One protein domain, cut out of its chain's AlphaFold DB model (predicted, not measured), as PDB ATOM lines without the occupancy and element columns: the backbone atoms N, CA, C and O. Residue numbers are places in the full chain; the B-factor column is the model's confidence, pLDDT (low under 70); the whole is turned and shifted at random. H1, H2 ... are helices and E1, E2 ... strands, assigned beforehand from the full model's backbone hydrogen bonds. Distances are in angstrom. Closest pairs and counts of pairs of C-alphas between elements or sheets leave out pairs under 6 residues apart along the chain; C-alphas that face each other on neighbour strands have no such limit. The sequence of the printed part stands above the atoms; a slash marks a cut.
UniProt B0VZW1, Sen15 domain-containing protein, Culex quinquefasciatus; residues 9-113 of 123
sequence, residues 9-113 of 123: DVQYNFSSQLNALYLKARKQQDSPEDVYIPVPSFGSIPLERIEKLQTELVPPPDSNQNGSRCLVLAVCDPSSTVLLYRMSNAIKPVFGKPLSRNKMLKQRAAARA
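AT A GLANCE: This is residues 9 to 113 of the 123 residues of the protein "Sen15 domain-containing protein" of Culex quinquefasciatus (UniProt B0VZW1). A strongly twisted sheet of five strands has one helix, H1, over one face, and a second helix, H2, sticks out far from this body at the end of a long link. Residues 94 to 113, of which 101 to 112 belong to H2, stand free as an arm. The printed part has 105 residues, with five named strands and two named helices in the order E1, E2, E3, H1, E4, E5, H2. The sheet is mixed, in the order E1, E2, E3, E4, E5, and the class is mixed, helices and strands. The whole is loose, with a radius of gyration of the C-alphas of 16.5 A, and spans 45 by 37 by 27 A.

IN THESE COORDINATES: E1, residues 9 to 15, begins at C-alpha 9 (22.339, 96.519, 73.653) and is 18.7 A long. E2, residues 20 to 26, is 19.7 A long, and E3, residues 33 to 40, is 22.7 A long. H1, residues 47 to 57, begins at C-alpha 47 (19.967, 72.801, 89.738) and is 15.3 A long. E4 is residues 71 to 76 and E5 residues 82 to 86. H2, residues 101 to 112, is 17.2 A long and ends at C-alpha 112 (41.473, 88.029, 106.200).

HOW THE PARTS SIT: E1, E2 and E3 form a meander, each strand the antiparallel neighbour of the one before. E1 and E2 are a hairpin, with N 11 and O 24 2.8 A apart, within hydrogen-bond range. E2 and E3 are a hairpin too, with N 36 and O 23 at 2.8 A. E3, H1 and E4 make a strand-helix-strand unit, two parallel neighbour strands with a helix between, and its crossover is right-handed; N 72 and O 35 are 2.7 A apart. E4 and E5 are an antiparallel hairpin, with N 75 and O 83 at 2.8 A. E1 and E5 are the edge strands. H1 is on the sheet in two layers, a helix on one face of a sheet, at a height over the sheet of 9.2 A. It lies only just over E2 and E3, with 3 of its C-alphas falling on each, and runs slantwise to the strands, at 56 degrees to E2 on the local plane. The closest C-alphas of H1 and E4 are those of Gln 54 and Leu 71, 6.4 A apart. H2 is not on the sheet, and H1 and H2 are apart. In H1 and H2 every O i to N i+4 pair is within hydrogen-bond range.

THE WHOLE: The two C-alphas farthest apart are those of Pro 78 and Ala 113, 48.7 A. Without the stretch that stands free, the body has 85 residues and spans 39 by 30 by 25 A. The links H1 to E4, of 13 residues, and E5 to H2, of 14 residues, are long. The printed part has no cut. The mean pLDDT of the printed part is 81.1; 30 residues are under 70, among them residues 60 to 68, 89 to 99 and 107 to 113.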
ATOM      1  N   ASP A   9      21.890  97.573  74.575       92.94
ATOM      2  CA  ASP A   9      22.339  96.519  73.653       92.94
ATOM      3  C   ASP A   9      21.626  95.176  73.906       92.94
ATOM      4  O   ASP A   9      22.240  94.144  74.163       92.94
ATOM      5  N   VAL A  10      20.288  95.220  73.946       94.12
ATOM      6  CA  VAL A  10      19.464  94.043  74.238       94.12
ATOM      7  C   VAL A  10      19.400  93.145  73.008       94.12
ATOM      8  O   VAL A  10      18.826  93.520  71.985       94.12
ATOM      9  N   GLN A  11      19.928  91.932  73.134       96.00
ATOM     10  CA  GLN A  11      19.962  90.932  72.072       96.00
ATOM     11  C   GLN A  11      19.194  89.680  72.490       96.00
ATOM     12  O   GLN A  11      19.469  89.079  73.531       96.00
ATOM     13  N   TYR A  12      18.256  89.252  71.648       96.12
ATOM     14  CA  TYR A  12      17.481  88.029  71.841       96.12
ATOM     15  C   TYR A  12      18.179  86.862  71.163       96.12
ATOM     16  O   TYR A  12      18.558  86.948  69.996       96.12
ATOM     17  N   ASN A  13      18.335  85.765  71.890       96.56
ATOM     18  CA  ASN A  13      19.059  84.600  71.424       96.56
ATOM     19  C   ASN A  13      18.273  83.327  71.742       96.56
ATOM     20  O   ASN A  13      17.569  83.235  72.750       96.56
ATOM     21  N   PHE A  14      18.436  82.317  70.893       95.69
ATOM     22  CA  PHE A  14      17.938  80.971  71.131       95.69
ATOM     23  C   PHE A  14      19.099  79.987  71.012       95.69
ATOM     24  O   PHE A  14      19.848  80.020  70.038       95.69
ATOM     25  N   SER A  15      19.254  79.115  72.005       94.19
ATOM     26  CA  SER A  15      20.188  77.990  71.934       94.19
ATOM     27  C   SER A  15      19.397  76.704  71.748       94.19
ATOM     28  O   SER A  15      18.620  76.328  72.625       94.19
ATOM     29  N   SER A  16      19.615  76.012  70.628       94.12
ATOM     30  CA  SER A  16      19.012  74.702  70.347       94.12
ATOM     31  C   SER A  16      19.571  73.601  71.254       94.12
ATOM     32  O   SER A  16      18.812  72.774  71.746       94.12
ATOM     33  N   GLN A  17      20.874  73.637  71.555       92.56
ATOM     34  CA  GLN A  17      21.549  72.713  72.482       92.56
ATOM     35  C   GLN A  17      20.971  72.793  73.899       92.56
ATOM     36  O   GLN A  17      20.868  71.791  74.615       92.56
ATOM     37  N   LEU A  18      20.607  74.003  74.323       91.94
ATOM     38  CA  LEU A  18      19.950  74.217  75.600       91.94
ATOM     39  C   LEU A  18      18.435  74.080  75.462       91.94
ATOM     40  O   LEU A  18      17.797  73.760  76.452       91.94
ATOM     41  N   ASN A  19      17.846  74.263  74.283       93.25
ATOM     42  CA  ASN A  19      16.412  74.489  74.110       93.25
ATOM     43  C   ASN A  19      15.926  75.622  75.033       93.25
ATOM     44  O   ASN A  19      15.094  75.422  75.919       93.25
ATOM     45  N   ALA A  20      16.559  76.791  74.916       92.06
ATOM     46  CA  ALA A  20      16.266  77.950  75.754       92.06
ATOM     47  C   ALA A  20      16.367  79.255  74.967       92.06
ATOM     48  O   ALA A  20      17.340  79.479  74.241       92.06
ATOM     49  N   LEU A  21      15.381  80.129  75.179       95.31
ATOM     50  CA  LEU A  21      15.480  81.547  74.858       95.31
ATOM     51  C   LEU A  21      16.260  82.249  75.973       95.31
ATOM     52  O   LEU A  21      16.034  81.984  77.155       95.31
ATOM     53  N   TYR A  22      17.147  83.161  75.605       95.75
ATOM     54  CA  TYR A  22      17.856  84.010  76.549       95.75
ATOM     55  C   TYR A  22      18.125  85.382  75.944       95.75
ATOM     56  O   TYR A  22      18.091  85.564  74.726       95.75
ATOM     57  N   LEU A  23      18.390  86.356  76.807       95.69
ATOM     58  CA  LEU A  23      18.781  87.693  76.395       95.69
ATOM     59  C   LEU A  23      20.218  87.953  76.819       95.69
ATOM     60  O   LEU A  23      20.646  87.527  77.889       95.69
ATOM     61  N   LYS A  24      20.939  88.691  75.991       94.88
ATOM     62  CA  LYS A  24      22.183  89.348  76.373       94.88
ATOM     63  C   LYS A  24      21.901  90.834  76.455       94.88
ATOM     64  O   LYS A  24      21.247  91.371  75.564       94.88
ATOM     65  N   ALA A  25      22.293  91.470  77.548       93.88
ATOM     66  CA  ALA A  25      22.057  92.894  77.723       93.88
ATOM     67  C   ALA A  25      23.050  93.504  78.707       93.88
ATOM     68  O   ALA A  25      23.583  92.832  79.595       93.88
ATOM     69  N   ARG A  26      23.254  94.811  78.585       92.12
ATOM     70  CA  ARG A  26      24.079  95.601  79.499       92.12
ATOM     71  C   ARG A  26      23.190  96.461  80.389       92.12
ATOM     72  O   ARG A  26      22.179  97.011  79.951       92.12
ATOM     73  N   LYS A  27      23.577  96.623  81.655       88.88
ATOM     74  CA  LYS A  27      22.862  97.515  82.593       88.88
ATOM     75  C   LYS A  27      23.116  98.990  82.289       88.88
ATOM     76  O   LYS A  27      22.264  99.830  82.546       88.88
ATOM     77  N   GLN A  28      24.305  99.289  81.786       90.00
ATOM     78  CA  GLN A  28      24.774 100.601  81.346       90.00
ATOM     79  C   GLN A  28      25.618 100.404  80.085       90.00
ATOM     80  O   GLN A  28      26.160  99.315  79.894       90.00
ATOM     81  N   GLN A  29      25.757 101.443  79.265       88.31
ATOM     82  CA  GLN A  29      26.470 101.391  77.984       88.31
ATOM     83  C   GLN A  29      27.850 100.707  78.083       88.31
ATOM     84  O   GLN A  29      28.133  99.799  77.307       88.31
ATOM     85  N   ASP A  30      28.633 101.036  79.115       86.88
ATOM     86  CA  ASP A  30      29.998 100.514  79.300       86.88
ATOM     87  C   ASP A  30      30.094  99.354  80.306       86.88
ATOM     88  O   ASP A  30      31.183  98.900  80.659       86.88
ATOM     89  N   SER A  31      28.958  98.855  80.805       86.94
ATOM     90  CA  SER A  31      28.956  97.730  81.746       86.94
ATOM     91  C   SER A  31      29.199  96.390  81.037       86.94
ATOM     92  O   SER A  31      28.883  96.259  79.847       86.94
ATOM     93  N   PRO A  32      29.707  95.371  81.756       87.50
ATOM     94  CA  PRO A  32      29.770  94.013  81.235       87.50
ATOM     95  C   PRO A  32      28.382  93.513  80.826       87.50
ATOM     96  O   PRO A  32      27.371  93.860  81.438       87.50
ATOM     97  N   GLU A  33      28.351  92.692  79.784       90.75
ATOM     98  CA  GLU A  33      27.135  92.032  79.320       90.75
ATOM     99  C   GLU A  33      26.708  90.940  80.313       90.75
ATOM    100  O   GLU A  33      27.500  90.065  80.669       90.75
ATOM    101  N   ASP A  34      25.451  90.983  80.747       92.12
ATOM    102  CA  ASP A  34      24.817  89.942  81.553       92.12
ATOM    103  C   ASP A  34      23.900  89.083  80.661       92.12
ATOM    104  O   ASP A  34      23.348  89.551  79.658       92.12
ATOM    105  N   VAL A  35      23.715  87.819  81.047       94.06
ATOM    106  CA  VAL A  35      22.828  86.866  80.366       94.06
ATOM    107  C   VAL A  35      21.555  86.699  81.184       94.06
ATOM    108  O   VAL A  35      21.613  86.267  82.331       94.06
ATOM    109  N   TYR A  36      20.399  86.991  80.600       94.88
ATOM    110  CA  TYR A  36      19.094  86.906  81.250       94.88
ATOM    111  C   TYR A  36      18.320  85.693  80.735       94.88
ATOM    112  O   TYR A  36      18.095  85.565  79.531       94.88
ATOM    113  N   ILE A  37      17.878  84.823  81.643       95.25
ATOM    114  CA  ILE A  37      17.070  83.638  81.332       95.25
ATOM    115  C   ILE A  37      15.638  83.875  81.819       95.25
ATOM    116  O   ILE A  37      15.419  83.894  83.034       95.25
ATOM    117  N   PRO A  38      14.662  84.054  80.913       94.62
ATOM    118  CA  PRO A  38      13.252  84.115  81.275       94.62
ATOM    119  C   PRO A  38      12.780  82.760  81.788       94.62
ATOM    120  O   PRO A  38      12.978  81.736  81.129       94.62
ATOM    121  N   VAL A  39      12.148  82.750  82.956       93.56
ATOM    122  CA  VAL A  39      11.639  81.527  83.584       93.56
ATOM    123  C   VAL A  39      10.278  81.790  84.226       93.56
ATOM    124  O   VAL A  39      10.091  82.847  84.822       93.56
ATOM    125  N   PRO A  40       9.298  80.881  84.108       93.12
ATOM    126  CA  PRO A  40       7.983  81.076  84.718       93.12
ATOM    127  C   PRO A  40       8.050  80.976  86.249       93.12
ATOM    128  O   PRO A  40       8.782  80.141  86.781       93.12
ATOM    129  N   SER A  41       7.248  81.772  86.963       92.44
ATOM    130  CA  SER A  41       7.185  81.757  88.440       92.44
ATOM    131  C   SER A  41       6.616  80.466  89.038       92.44
ATOM    132  O   SER A  41       6.924  80.119  90.174       92.44
ATOM    133  N   PHE A  42       5.805  79.743  88.270       87.38
ATOM    134  CA  PHE A  42       5.114  78.518  88.682       87.38
ATOM    135  C   PHE A  42       5.879  77.231  88.333       87.38
ATOM    136  O   PHE A  42       5.395  76.133  88.601       87.38
ATOM    137  N   GLY A  43       7.062  77.346  87.723       79.44
ATOM    138  CA  GLY A  43       7.922  76.211  87.393       79.44
ATOM    139  C   GLY A  43       9.077  76.054  88.379       79.44
ATOM    140  O   GLY A  43       9.581  77.030  88.930       79.44
ATOM    141  N   SER A  44       9.545  74.822  88.567       85.69
ATOM    142  CA  SER A  44      10.856  74.579  89.167       85.69
ATOM    143  C   SER A  44      11.926  74.545  88.076       85.69
ATOM    144  O   SER A  44      11.694  74.074  86.962       85.69
ATOM    145  N   ILE A  45      13.117  75.049  88.394       87.44
ATOM    146  CA  ILE A  45      14.296  74.909  87.539       87.44
ATOM    147  C   ILE A  45      15.261  73.995  88.286       87.44
ATOM    148  O   ILE A  45      15.730  74.381  89.361       87.44
ATOM    149  N   PRO A  46      15.549  72.794  87.761       89.31
ATOM    150  CA  PRO A  46      16.518  71.897  88.373       89.31
ATOM    151  C   PRO A  46      17.889  72.562  88.490       89.31
ATOM    152  O   PRO A  46      18.288  73.343  87.623       89.31
ATOM    153  N   LEU A  47      18.635  72.236  89.545       87.06
ATOM    154  CA  LEU A  47      19.967  72.801  89.738       87.06
ATOM    155  C   LEU A  47      20.904  72.433  88.578       87.06
ATOM    156  O   LEU A  47      21.594  73.316  88.072       87.06
ATOM    157  N   GLU A  48      20.841  71.194  88.071       89.88
ATOM    158  CA  GLU A  48      21.685  70.762  86.942       89.88
ATOM    159  C   GLU A  48      21.418  71.608  85.690       89.88
ATOM    160  O   GLU A  48      22.301  71.871  84.872       89.88
ATOM    161  N   ARG A  49      20.175  72.081  85.540       90.69
ATOM    162  CA  ARG A  49      19.799  72.966  84.443       90.69
ATOM    163  C   ARG A  49      20.446  74.340  84.589       90.69
ATOM    164  O   ARG A  49      20.897  74.892  83.587       90.69
ATOM    165  N   ILE A  50      20.491  74.882  85.803       89.81
ATOM    166  CA  ILE A  50      21.148  76.165  86.082       89.81
ATOM    167  C   ILE A  50      22.657  76.042  85.860       89.81
ATOM    168  O   ILE A  50      23.238  76.913  85.219       89.81
ATOM    169  N   GLU A  51      23.274  74.953  86.320       88.69
ATOM    170  CA  GLU A  51      24.696  74.675  86.096       88.69
ATOM    171  C   GLU A  51      25.013  74.610  84.600       88.69
ATOM    172  O   GLU A  51      25.898  75.324  84.130       88.69
ATOM    173  N   LYS A  52      24.217  73.866  83.819       90.31
ATOM    174  CA  LYS A  52      24.383  73.799  82.361       90.31
ATOM    175  C   LYS A  52      24.249  75.175  81.698       90.31
ATOM    176  O   LYS A  52      25.028  75.504  80.810       90.31
ATOM    177  N   LEU A  53      23.284  75.994  82.126       91.25
ATOM    178  CA  LEU A  53      23.135  77.367  81.629       91.25
ATOM    179  C   LEU A  53      24.364  78.226  81.959       91.25
ATOM    180  O   LEU A  53      24.806  78.989  81.106       91.25
ATOM    181  N   GLN A  54      24.921  78.102  83.168       88.75
ATOM    182  CA  GLN A  54      26.132  78.827  83.555       88.75
ATOM    183  C   GLN A  54      27.334  78.393  82.714       88.75
ATOM    184  O   GLN A  54      27.990  79.254  82.142       88.75
ATOM    185  N   THR A  55      27.588  77.091  82.585       86.94
ATOM    186  CA  THR A  55      28.736  76.567  81.830       86.94
ATOM    187  C   THR A  55      28.690  76.939  80.349       86.94
ATOM    188  O   THR A  55      29.717  77.292  79.777       86.94
ATOM    189  N   GLU A  56      27.514  76.871  79.725       88.94
ATOM    190  CA  GLU A  56      27.380  77.046  78.272       88.94
ATOM    191  C   GLU A  56      27.227  78.519  77.859       88.94
ATOM    192  O   GLU A  56      27.620  78.894  76.757       88.94
ATOM    193  N   LEU A  57      26.638  79.369  78.711       88.88
ATOM    194  CA  LEU A  57      26.337  80.766  78.356       88.88
ATOM    195  C   LEU A  57      27.259  81.788  79.023       88.88
ATOM    196  O   LEU A  57      27.354  82.919  78.540       88.88
ATOM    197  N   VAL A  58      27.922  81.425  80.123       84.19
ATOM    198  CA  VAL A  58      28.822  82.320  80.854       84.19
ATOM    199  C   VAL A  58      30.242  81.756  80.769       84.19
ATOM    200  O   VAL A  58      30.550  80.772  81.438       84.19
ATOM    201  N   PRO A  59      31.131  82.357  79.957       70.00
ATOM    202  CA  PRO A  59      32.495  81.866  79.823       70.00
ATOM    203  C   PRO A  59      33.265  81.989  81.149       70.00
ATOM    204  O   PRO A  59      32.969  82.879  81.957       70.00
ATOM    205  N   PRO A  60      34.273  81.127  81.374       66.75
ATOM    206  CA  PRO A  60      35.092  81.174  82.574       66.75
ATOM    207  C   PRO A  60      35.842  82.514  82.706       66.75
ATOM    208  O   PRO A  60      36.120  83.192  81.705       66.75
ATOM    209  N   PRO A  61      36.187  82.898  83.950       59.38
ATOM    210  CA  PRO A  61      36.814  84.182  84.269       59.38
ATOM    211  C   PRO A  61      38.207  84.389  83.647       59.38
ATOM    212  O   PRO A  61      38.692  85.512  83.661       59.38
ATOM    213  N   ASP A  62      38.813  83.351  83.065       57.19
ATOM    214  CA  ASP A  62      40.148  83.402  82.447       57.19
ATOM    215  C   ASP A  62      40.133  83.937  81.005       57.19
ATOM    216  O   ASP A  62      41.174  84.093  80.365       57.19
ATOM    217  N   SER A  63      38.950  84.231  80.462       57.66
ATOM    218  CA  SER A  63      38.859  84.982  79.214       57.66
ATOM    219  C   SER A  63      39.212  86.446  79.498       57.66
ATOM    220  O   SER A  63      38.619  87.050  80.381       57.66
ATOM    221  N   ASN A  64      40.168  87.012  78.747       52.41
ATOM    222  CA  ASN A  64      40.696  88.397  78.802       52.41
ATOM    223  C   ASN A  64      39.644  89.525  78.619       52.41
ATOM    224  O   ASN A  64      39.940  90.611  78.123       52.41
ATOM    225  N   GLN A  65      38.384  89.285  78.962       53.12
ATOM    226  CA  GLN A  65      37.293  90.224  78.847       53.12
ATOM    227  C   GLN A  65      37.064  90.894  80.195       53.12
ATOM    228  O   GLN A  65      36.664  90.281  81.180       53.12
ATOM    229  N   ASN A  66      37.356  92.189  80.202       47.25
ATOM    230  CA  ASN A  66      37.217  93.089  81.329       47.25
ATOM    231  C   ASN A  66      35.751  93.097  81.814       47.25
ATOM    232  O   ASN A  66      34.903  93.791  81.251       47.25
ATOM    233  N   GLY A  67      35.436  92.285  82.829       57.50
ATOM    234  CA  GLY A  67      34.124  92.250  83.477       57.50
ATOM    235  C   GLY A  67      33.528  90.855  83.663       57.50
ATOM    236  O   GLY A  67      33.388  90.083  82.718       57.50
ATOM    237  N   SER A  68      33.099  90.541  84.887       63.12
ATOM    238  CA  SER A  68      32.402  89.287  85.187       63.12
ATOM    239  C   SER A  68      30.999  89.288  84.574       63.12
ATOM    240  O   SER A  68      30.070  89.862  85.152       63.12
ATOM    241  N   ARG A  69      30.844  88.623  83.423       77.62
ATOM    242  CA  ARG A  69      29.530  88.239  82.889       77.62
ATOM    243  C   ARG A  69      28.794  87.386  83.915       77.62
ATOM    244  O   ARG A  69      29.404  86.545  84.579       77.62
ATOM    245  N   CYS A  70      27.495  87.603  84.061       87.38
ATOM    246  CA  CYS A  70      26.700  86.909  85.061       87.38
ATOM    247  C   CYS A  70      25.387  86.390  84.476       87.38
ATOM    248  O   CYS A  70      24.756  87.048  83.650       87.38
ATOM    249  N   LEU A  71      24.966  85.213  84.942       91.81
ATOM    250  CA  LEU A  71      23.645  84.663  84.662       91.81
ATOM    251  C   LEU A  71      22.607  85.304  85.598       91.81
ATOM    252  O   LEU A  71      22.765  85.301  86.822       91.81
ATOM    253  N   VAL A  72      21.521  85.814  85.031       93.69
ATOM    254  CA  VAL A  72      20.387  86.407  85.739       93.69
ATOM    255  C   VAL A  72      19.132  85.610  85.405       93.69
ATOM    256  O   VAL A  72      18.732  85.532  84.246       93.69
ATOM    257  N   LEU A  73      18.474  85.037  86.410       94.31
ATOM    258  CA  LEU A  73      17.153  84.437  86.228       94.31
ATOM    259  C   LEU A  73      16.098  85.542  86.306       94.31
ATOM    260  O   LEU A  73      15.994  86.228  87.325       94.31
ATOM    261  N   ALA A  74      15.338  85.717  85.229       94.50
ATOM    262  CA  ALA A  74      14.201  86.622  85.161       94.50
ATOM    263  C   ALA A  74      12.922  85.812  85.392       94.50
ATOM    264  O   ALA A  74      12.370  85.226  84.462       94.50
ATOM    265  N   VAL A  75      12.495  85.735  86.653       94.88
ATOM    266  CA  VAL A  75      11.299  84.993  87.056       94.88
ATOM    267  C   VAL A  75      10.069  85.821  86.709       94.88
ATOM    268  O   VAL A  75       9.818  86.851  87.336       94.88
ATOM    269  N   CYS A  76       9.335  85.374  85.699       93.88
ATOM    270  CA  CYS A  76       8.161  86.026  85.141       93.88
ATOM    271  C   CYS A  76       6.893  85.454  85.777       93.88
ATOM    272  O   CYS A  76       6.578  84.273  85.603       93.88
ATOM    273  N   ASP A  77       6.162  86.299  86.497       94.25
ATOM    274  CA  ASP A  77       4.887  85.953  87.109       94.25
ATOM    275  C   ASP A  77       3.699  86.364  86.220       94.25
ATOM    276  O   ASP A  77       3.772  87.410  85.565       94.25
ATOM    277  N   PRO A  78       2.581  85.610  86.204       93.12
ATOM    278  CA  PRO A  78       1.373  85.999  85.472       93.12
ATOM    279  C   PRO A  78       0.837  87.395  85.823       93.12
ATOM    280  O   PRO A  78       0.185  88.021  84.992       93.12
ATOM    281  N   SER A  79       1.152  87.925  87.011       93.56
ATOM    282  CA  SER A  79       0.832  89.307  87.404       93.56
ATOM    283  C   SER A  79       1.614  90.392  86.646       93.56
ATOM    284  O   SER A  79       1.502  91.568  86.983       93.56
ATOM    285  N   SER A  80       2.414  90.029  85.635       89.50
ATOM    286  CA  SER A  80       3.371  90.916  84.948       89.50
ATOM    287  C   SER A  80       4.510  91.418  85.846       89.50
ATOM    288  O   SER A  80       5.239  92.343  85.488       89.50
ATOM    289  N   THR A  81       4.701  90.788  87.007       92.25
ATOM    290  CA  THR A  81       5.856  91.032  87.874       92.25
ATOM    291  C   THR A  81       7.046  90.214  87.383       92.25
ATOM    292  O   THR A  81       6.917  89.020  87.114       92.25
ATOM    293  N   VAL A  82       8.224  90.838  87.310       92.75
ATOM    294  CA  VAL A  82       9.480  90.149  86.987       92.75
ATOM    295  C   VAL A  82      10.474  90.311  88.132       92.75
ATOM    296  O   VAL A  82      10.835  91.431  88.502       92.75
ATOM    297  N   LEU A  83      10.950  89.191  88.676       93.25
ATOM    298  CA  LEU A  83      12.012  89.163  89.683       93.25
ATOM    299  C   LEU A  83      13.343  88.802  89.023       93.25
ATOM    300  O   LEU A  83      13.439  87.811  88.308       93.25
ATOM    301  N   LEU A  84      14.382  89.598  89.279       93.06
ATOM    302  CA  LEU A  84      15.718  89.386  88.719       93.06
ATOM    303  C   LEU A  84      16.656  88.809  89.784       93.06
ATOM    304  O   LEU A  84      17.083  89.530  90.690       93.06
ATOM    305  N   TYR A  85      17.012  87.532  89.652       92.19
ATOM    306  CA  TYR A  85      17.956  86.846  90.536       92.19
ATOM    307  C   TYR A  85      19.320  86.717  89.872       92.19
ATOM    308  O   TYR A  85      19.495  85.973  88.909       92.19
ATOM    309  N   ARG A  86      20.302  87.452  90.395       90.12
ATOM    310  CA  ARG A  86      21.684  87.413  89.916       90.12
ATOM    311  C   ARG A  86      22.421  86.222  90.535       90.12
ATOM    312  O   ARG A  86      22.562  86.170  91.756       90.12
ATOM    313  N   MET A  87      22.919  85.311  89.707       86.38
ATOM    314  CA  MET A  87      23.589  84.090  90.159       86.38
ATOM    315  C   MET A  87      25.106  84.283  90.224       86.38
ATOM    316  O   MET A  87      25.721  84.759  89.274       86.38
ATOM    317  N   SER A  88      25.747  83.877  91.320       77.81
ATOM    318  CA  SER A  88      27.211  83.774  91.360       77.81
ATOM    319  C   SER A  88      27.685  82.504  90.646       77.81
ATOM    320  O   SER A  88      27.015  81.476  90.727       77.81
ATOM    321  N   ASN A  89      28.877  82.540  90.041       66.31
ATOM    322  CA  ASN A  89      29.508  81.427  89.300       66.31
ATOM    323  C   ASN A  89      29.869  80.193  90.160       66.31
ATOM    324  O   ASN A  89      30.569  79.297  89.712       66.31
ATOM    325  N   ALA A  90      29.431  80.155  91.416       58.91
ATOM    326  CA  ALA A  90      29.665  79.070  92.353       58.91
ATOM    327  C   ALA A  90      28.350  78.760  93.065       58.91
ATOM    328  O   ALA A  90      28.134  79.185  94.205       58.91
ATOM    329  N   ILE A  91      27.444  78.054  92.391       58.59
ATOM    330  CA  ILE A  91      26.314  77.450  93.094       58.59
ATOM    331  C   ILE A  91      26.874  76.223  93.805       58.59
ATOM    332  O   ILE A  91      27.036  75.160  93.224       58.59
ATOM    333  N   LYS A  92      27.266  76.394  95.069       57.97
ATOM    334  CA  LYS A  92      27.648  75.256  95.903       57.97
ATOM    335  C   LYS A  92      26.358  74.602  96.383       57.97
ATOM    336  O   LYS A  92      25.560  75.303  97.013       57.97
ATOM    337  N   PRO A  93      26.136  73.305  96.132       54.00
ATOM    338  CA  PRO A  93      24.981  72.639  96.697       54.00
ATOM    339  C   PRO A  93      25.077  72.720  98.224       54.00
ATOM    340  O   PRO A  93      26.066  72.303  98.832       54.00
ATOM    341  N   VAL A  94      24.067  73.316  98.857       56.06
ATOM    342  CA  VAL A  94      23.997  73.402 100.318       56.06
ATOM    343  C   VAL A  94      23.432  72.080 100.825       56.06
ATOM    344  O   VAL A  94      22.260  71.968 101.173       56.06
ATOM    345  N   PHE A  95      24.268  71.045 100.845       48.94
ATOM    346  CA  PHE A  95      23.951  69.819 101.567       48.94
ATOM    347  C   PHE A  95      24.174  70.074 103.064       48.94
ATOM    348  O   PHE A  95      25.290  69.978 103.569       48.94
ATOM    349  N   GLY A  96      23.111  70.458 103.775       56.31
ATOM    350  CA  GLY A  96      23.113  70.588 105.236       56.31
ATOM    351  C   GLY A  96      22.471  71.871 105.768       56.31
ATOM    352  O   GLY A  96      22.126  72.785 105.024       56.31
ATOM    353  N   LYS A  97      22.294  71.934 107.097       52.34
ATOM    354  CA  LYS A  97      21.742  73.115 107.784       52.34
ATOM    355  C   LYS A  97      22.584  74.354 107.435       52.34
ATOM    356  O   LYS A  97      23.809  74.283 107.565       52.34
ATOM    357  N   PRO A  98      21.968  75.487 107.048       54.97
ATOM    358  CA  PRO A  98      22.705  76.705 106.740       54.97
ATOM    359  C   PRO A  98      23.598  77.093 107.923       54.97
ATOM    360  O   PRO A  98      23.181  77.040 109.085       54.97
ATOM    361  N   LEU A  99      24.854  77.452 107.638       58.56
ATOM    362  CA  LEU A  99      25.790  77.886 108.670       58.56
ATOM    363  C   LEU A  99      25.205  79.110 109.381       58.56
ATOM    364  O   LEU A  99      24.905  80.124 108.755       58.56
ATOM    365  N   SER A 100      25.058  79.015 110.704       70.06
ATOM    366  CA  SER A 100      24.640  80.143 111.541       70.06
ATOM    367  C   SER A 100      25.500  81.379 111.246       70.06
ATOM    368  O   SER A 100      26.713  81.268 111.038       70.06
ATOM    369  N   ARG A 101      24.880  82.567 111.275       68.00
ATOM    370  CA  ARG A 101      25.505  83.884 111.038       68.00
ATOM    371  C   ARG A 101      26.845  84.052 111.767       68.00
ATOM    372  O   ARG A 101      27.786  84.604 111.202       68.00
ATOM    373  N   ASN A 102      26.959  83.494 112.972       70.56
ATOM    374  CA  ASN A 102      28.176  83.542 113.785       70.56
ATOM    375  C   ASN A 102      29.329  82.713 113.194       70.56
ATOM    376  O   ASN A 102      30.482  83.137 113.247       70.56
ATOM    377  N   LYS A 103      29.039  81.561 112.572       67.94
ATOM    378  CA  LYS A 103      30.053  80.746 111.877       67.94
ATOM    379  C   LYS A 103      30.522  81.413 110.581       67.94
ATOM    380  O   LYS A 103      31.713  81.368 110.285       67.94
ATOM    381  N   MET A 104      29.624  82.090 109.859       65.75
ATOM    382  CA  MET A 104      29.985  82.830 108.640       65.75
ATOM    383  C   MET A 104      30.885  84.041 108.926       65.75
ATOM    384  O   MET A 104      31.862  84.254 108.206       65.75
ATOM    385  N   LEU A 105      30.608  84.815 109.986       71.06
ATOM    386  CA  LEU A 105      31.488  85.924 110.383       71.06
ATOM    387  C   LEU A 105      32.892  85.428 110.758       71.06
ATOM    388  O   LEU A 105      33.881  86.039 110.357       71.06
ATOM    389  N   LYS A 106      32.982  84.297 111.469       71.00
ATOM    390  CA  LYS A 106      34.263  83.726 111.904       71.00
ATOM    391  C   LYS A 106      35.119  83.242 110.726       71.00
ATOM    392  O   LYS A 106      36.322  83.477 110.723       71.00
ATOM    393  N   GLN A 107      34.509  82.651 109.693       69.69
ATOM    394  CA  GLN A 107      35.223  82.271 108.464       69.69
ATOM    395  C   GLN A 107      35.718  83.484 107.663       69.69
ATOM    396  O   GLN A 107      36.834  83.459 107.150       69.69
ATOM    397  N   ARG A 108      34.937  84.572 107.598       69.25
ATOM    398  CA  ARG A 108      35.372  85.824 106.951       69.25
ATOM    399  C   ARG A 108      36.541  86.495 107.671       69.25
ATOM    400  O   ARG A 108      37.399  87.068 107.007       69.25
ATOM    401  N   ALA A 109      36.570  86.430 109.000       67.00
ATOM    402  CA  ALA A 109      37.684  86.949 109.789       67.00
ATOM    403  C   ALA A 109      38.957  86.107 109.589       67.00
ATOM    404  O   ALA A 109      40.023  86.668 109.364       67.00
ATOM    405  N   ALA A 110      38.832  84.777 109.577       63.53
ATOM    406  CA  ALA A 110      39.963  83.874 109.354       63.53
ATOM    407  C   ALA A 110      40.579  84.026 107.951       63.53
ATOM    408  O   ALA A 110      41.796  84.061 107.818       63.53
ATOM    409  N   ALA A 111      39.755  84.203 106.912       62.53
ATOM    410  CA  ALA A 111      40.238  84.412 105.544       62.53
ATOM    411  C   ALA A 111      40.980  85.749 105.344       62.53
ATOM    412  O   ALA A 111      41.750  85.882 104.401       62.53
ATOM    413  N   ARG A 112      40.760  86.739 106.220       59.00
ATOM    414  CA  ARG A 112      41.473  88.029 106.200       59.00
ATOM    415  C   ARG A 112      42.792  88.011 106.973       59.00
ATOM    416  O   ARG A 112      43.597  88.907 106.775       59.00
ATOM    417  N   ALA A 113      43.001  87.028 107.845       58.59
ATOM    418  CA  ALA A 113      44.185  86.944 108.698       58.59
ATOM    419  C   ALA A 113      45.333  86.119 108.084       58.59
ATOM    420  O   ALA A 113      46.411  86.076 108.658       58.59
TER     421      ALA A 113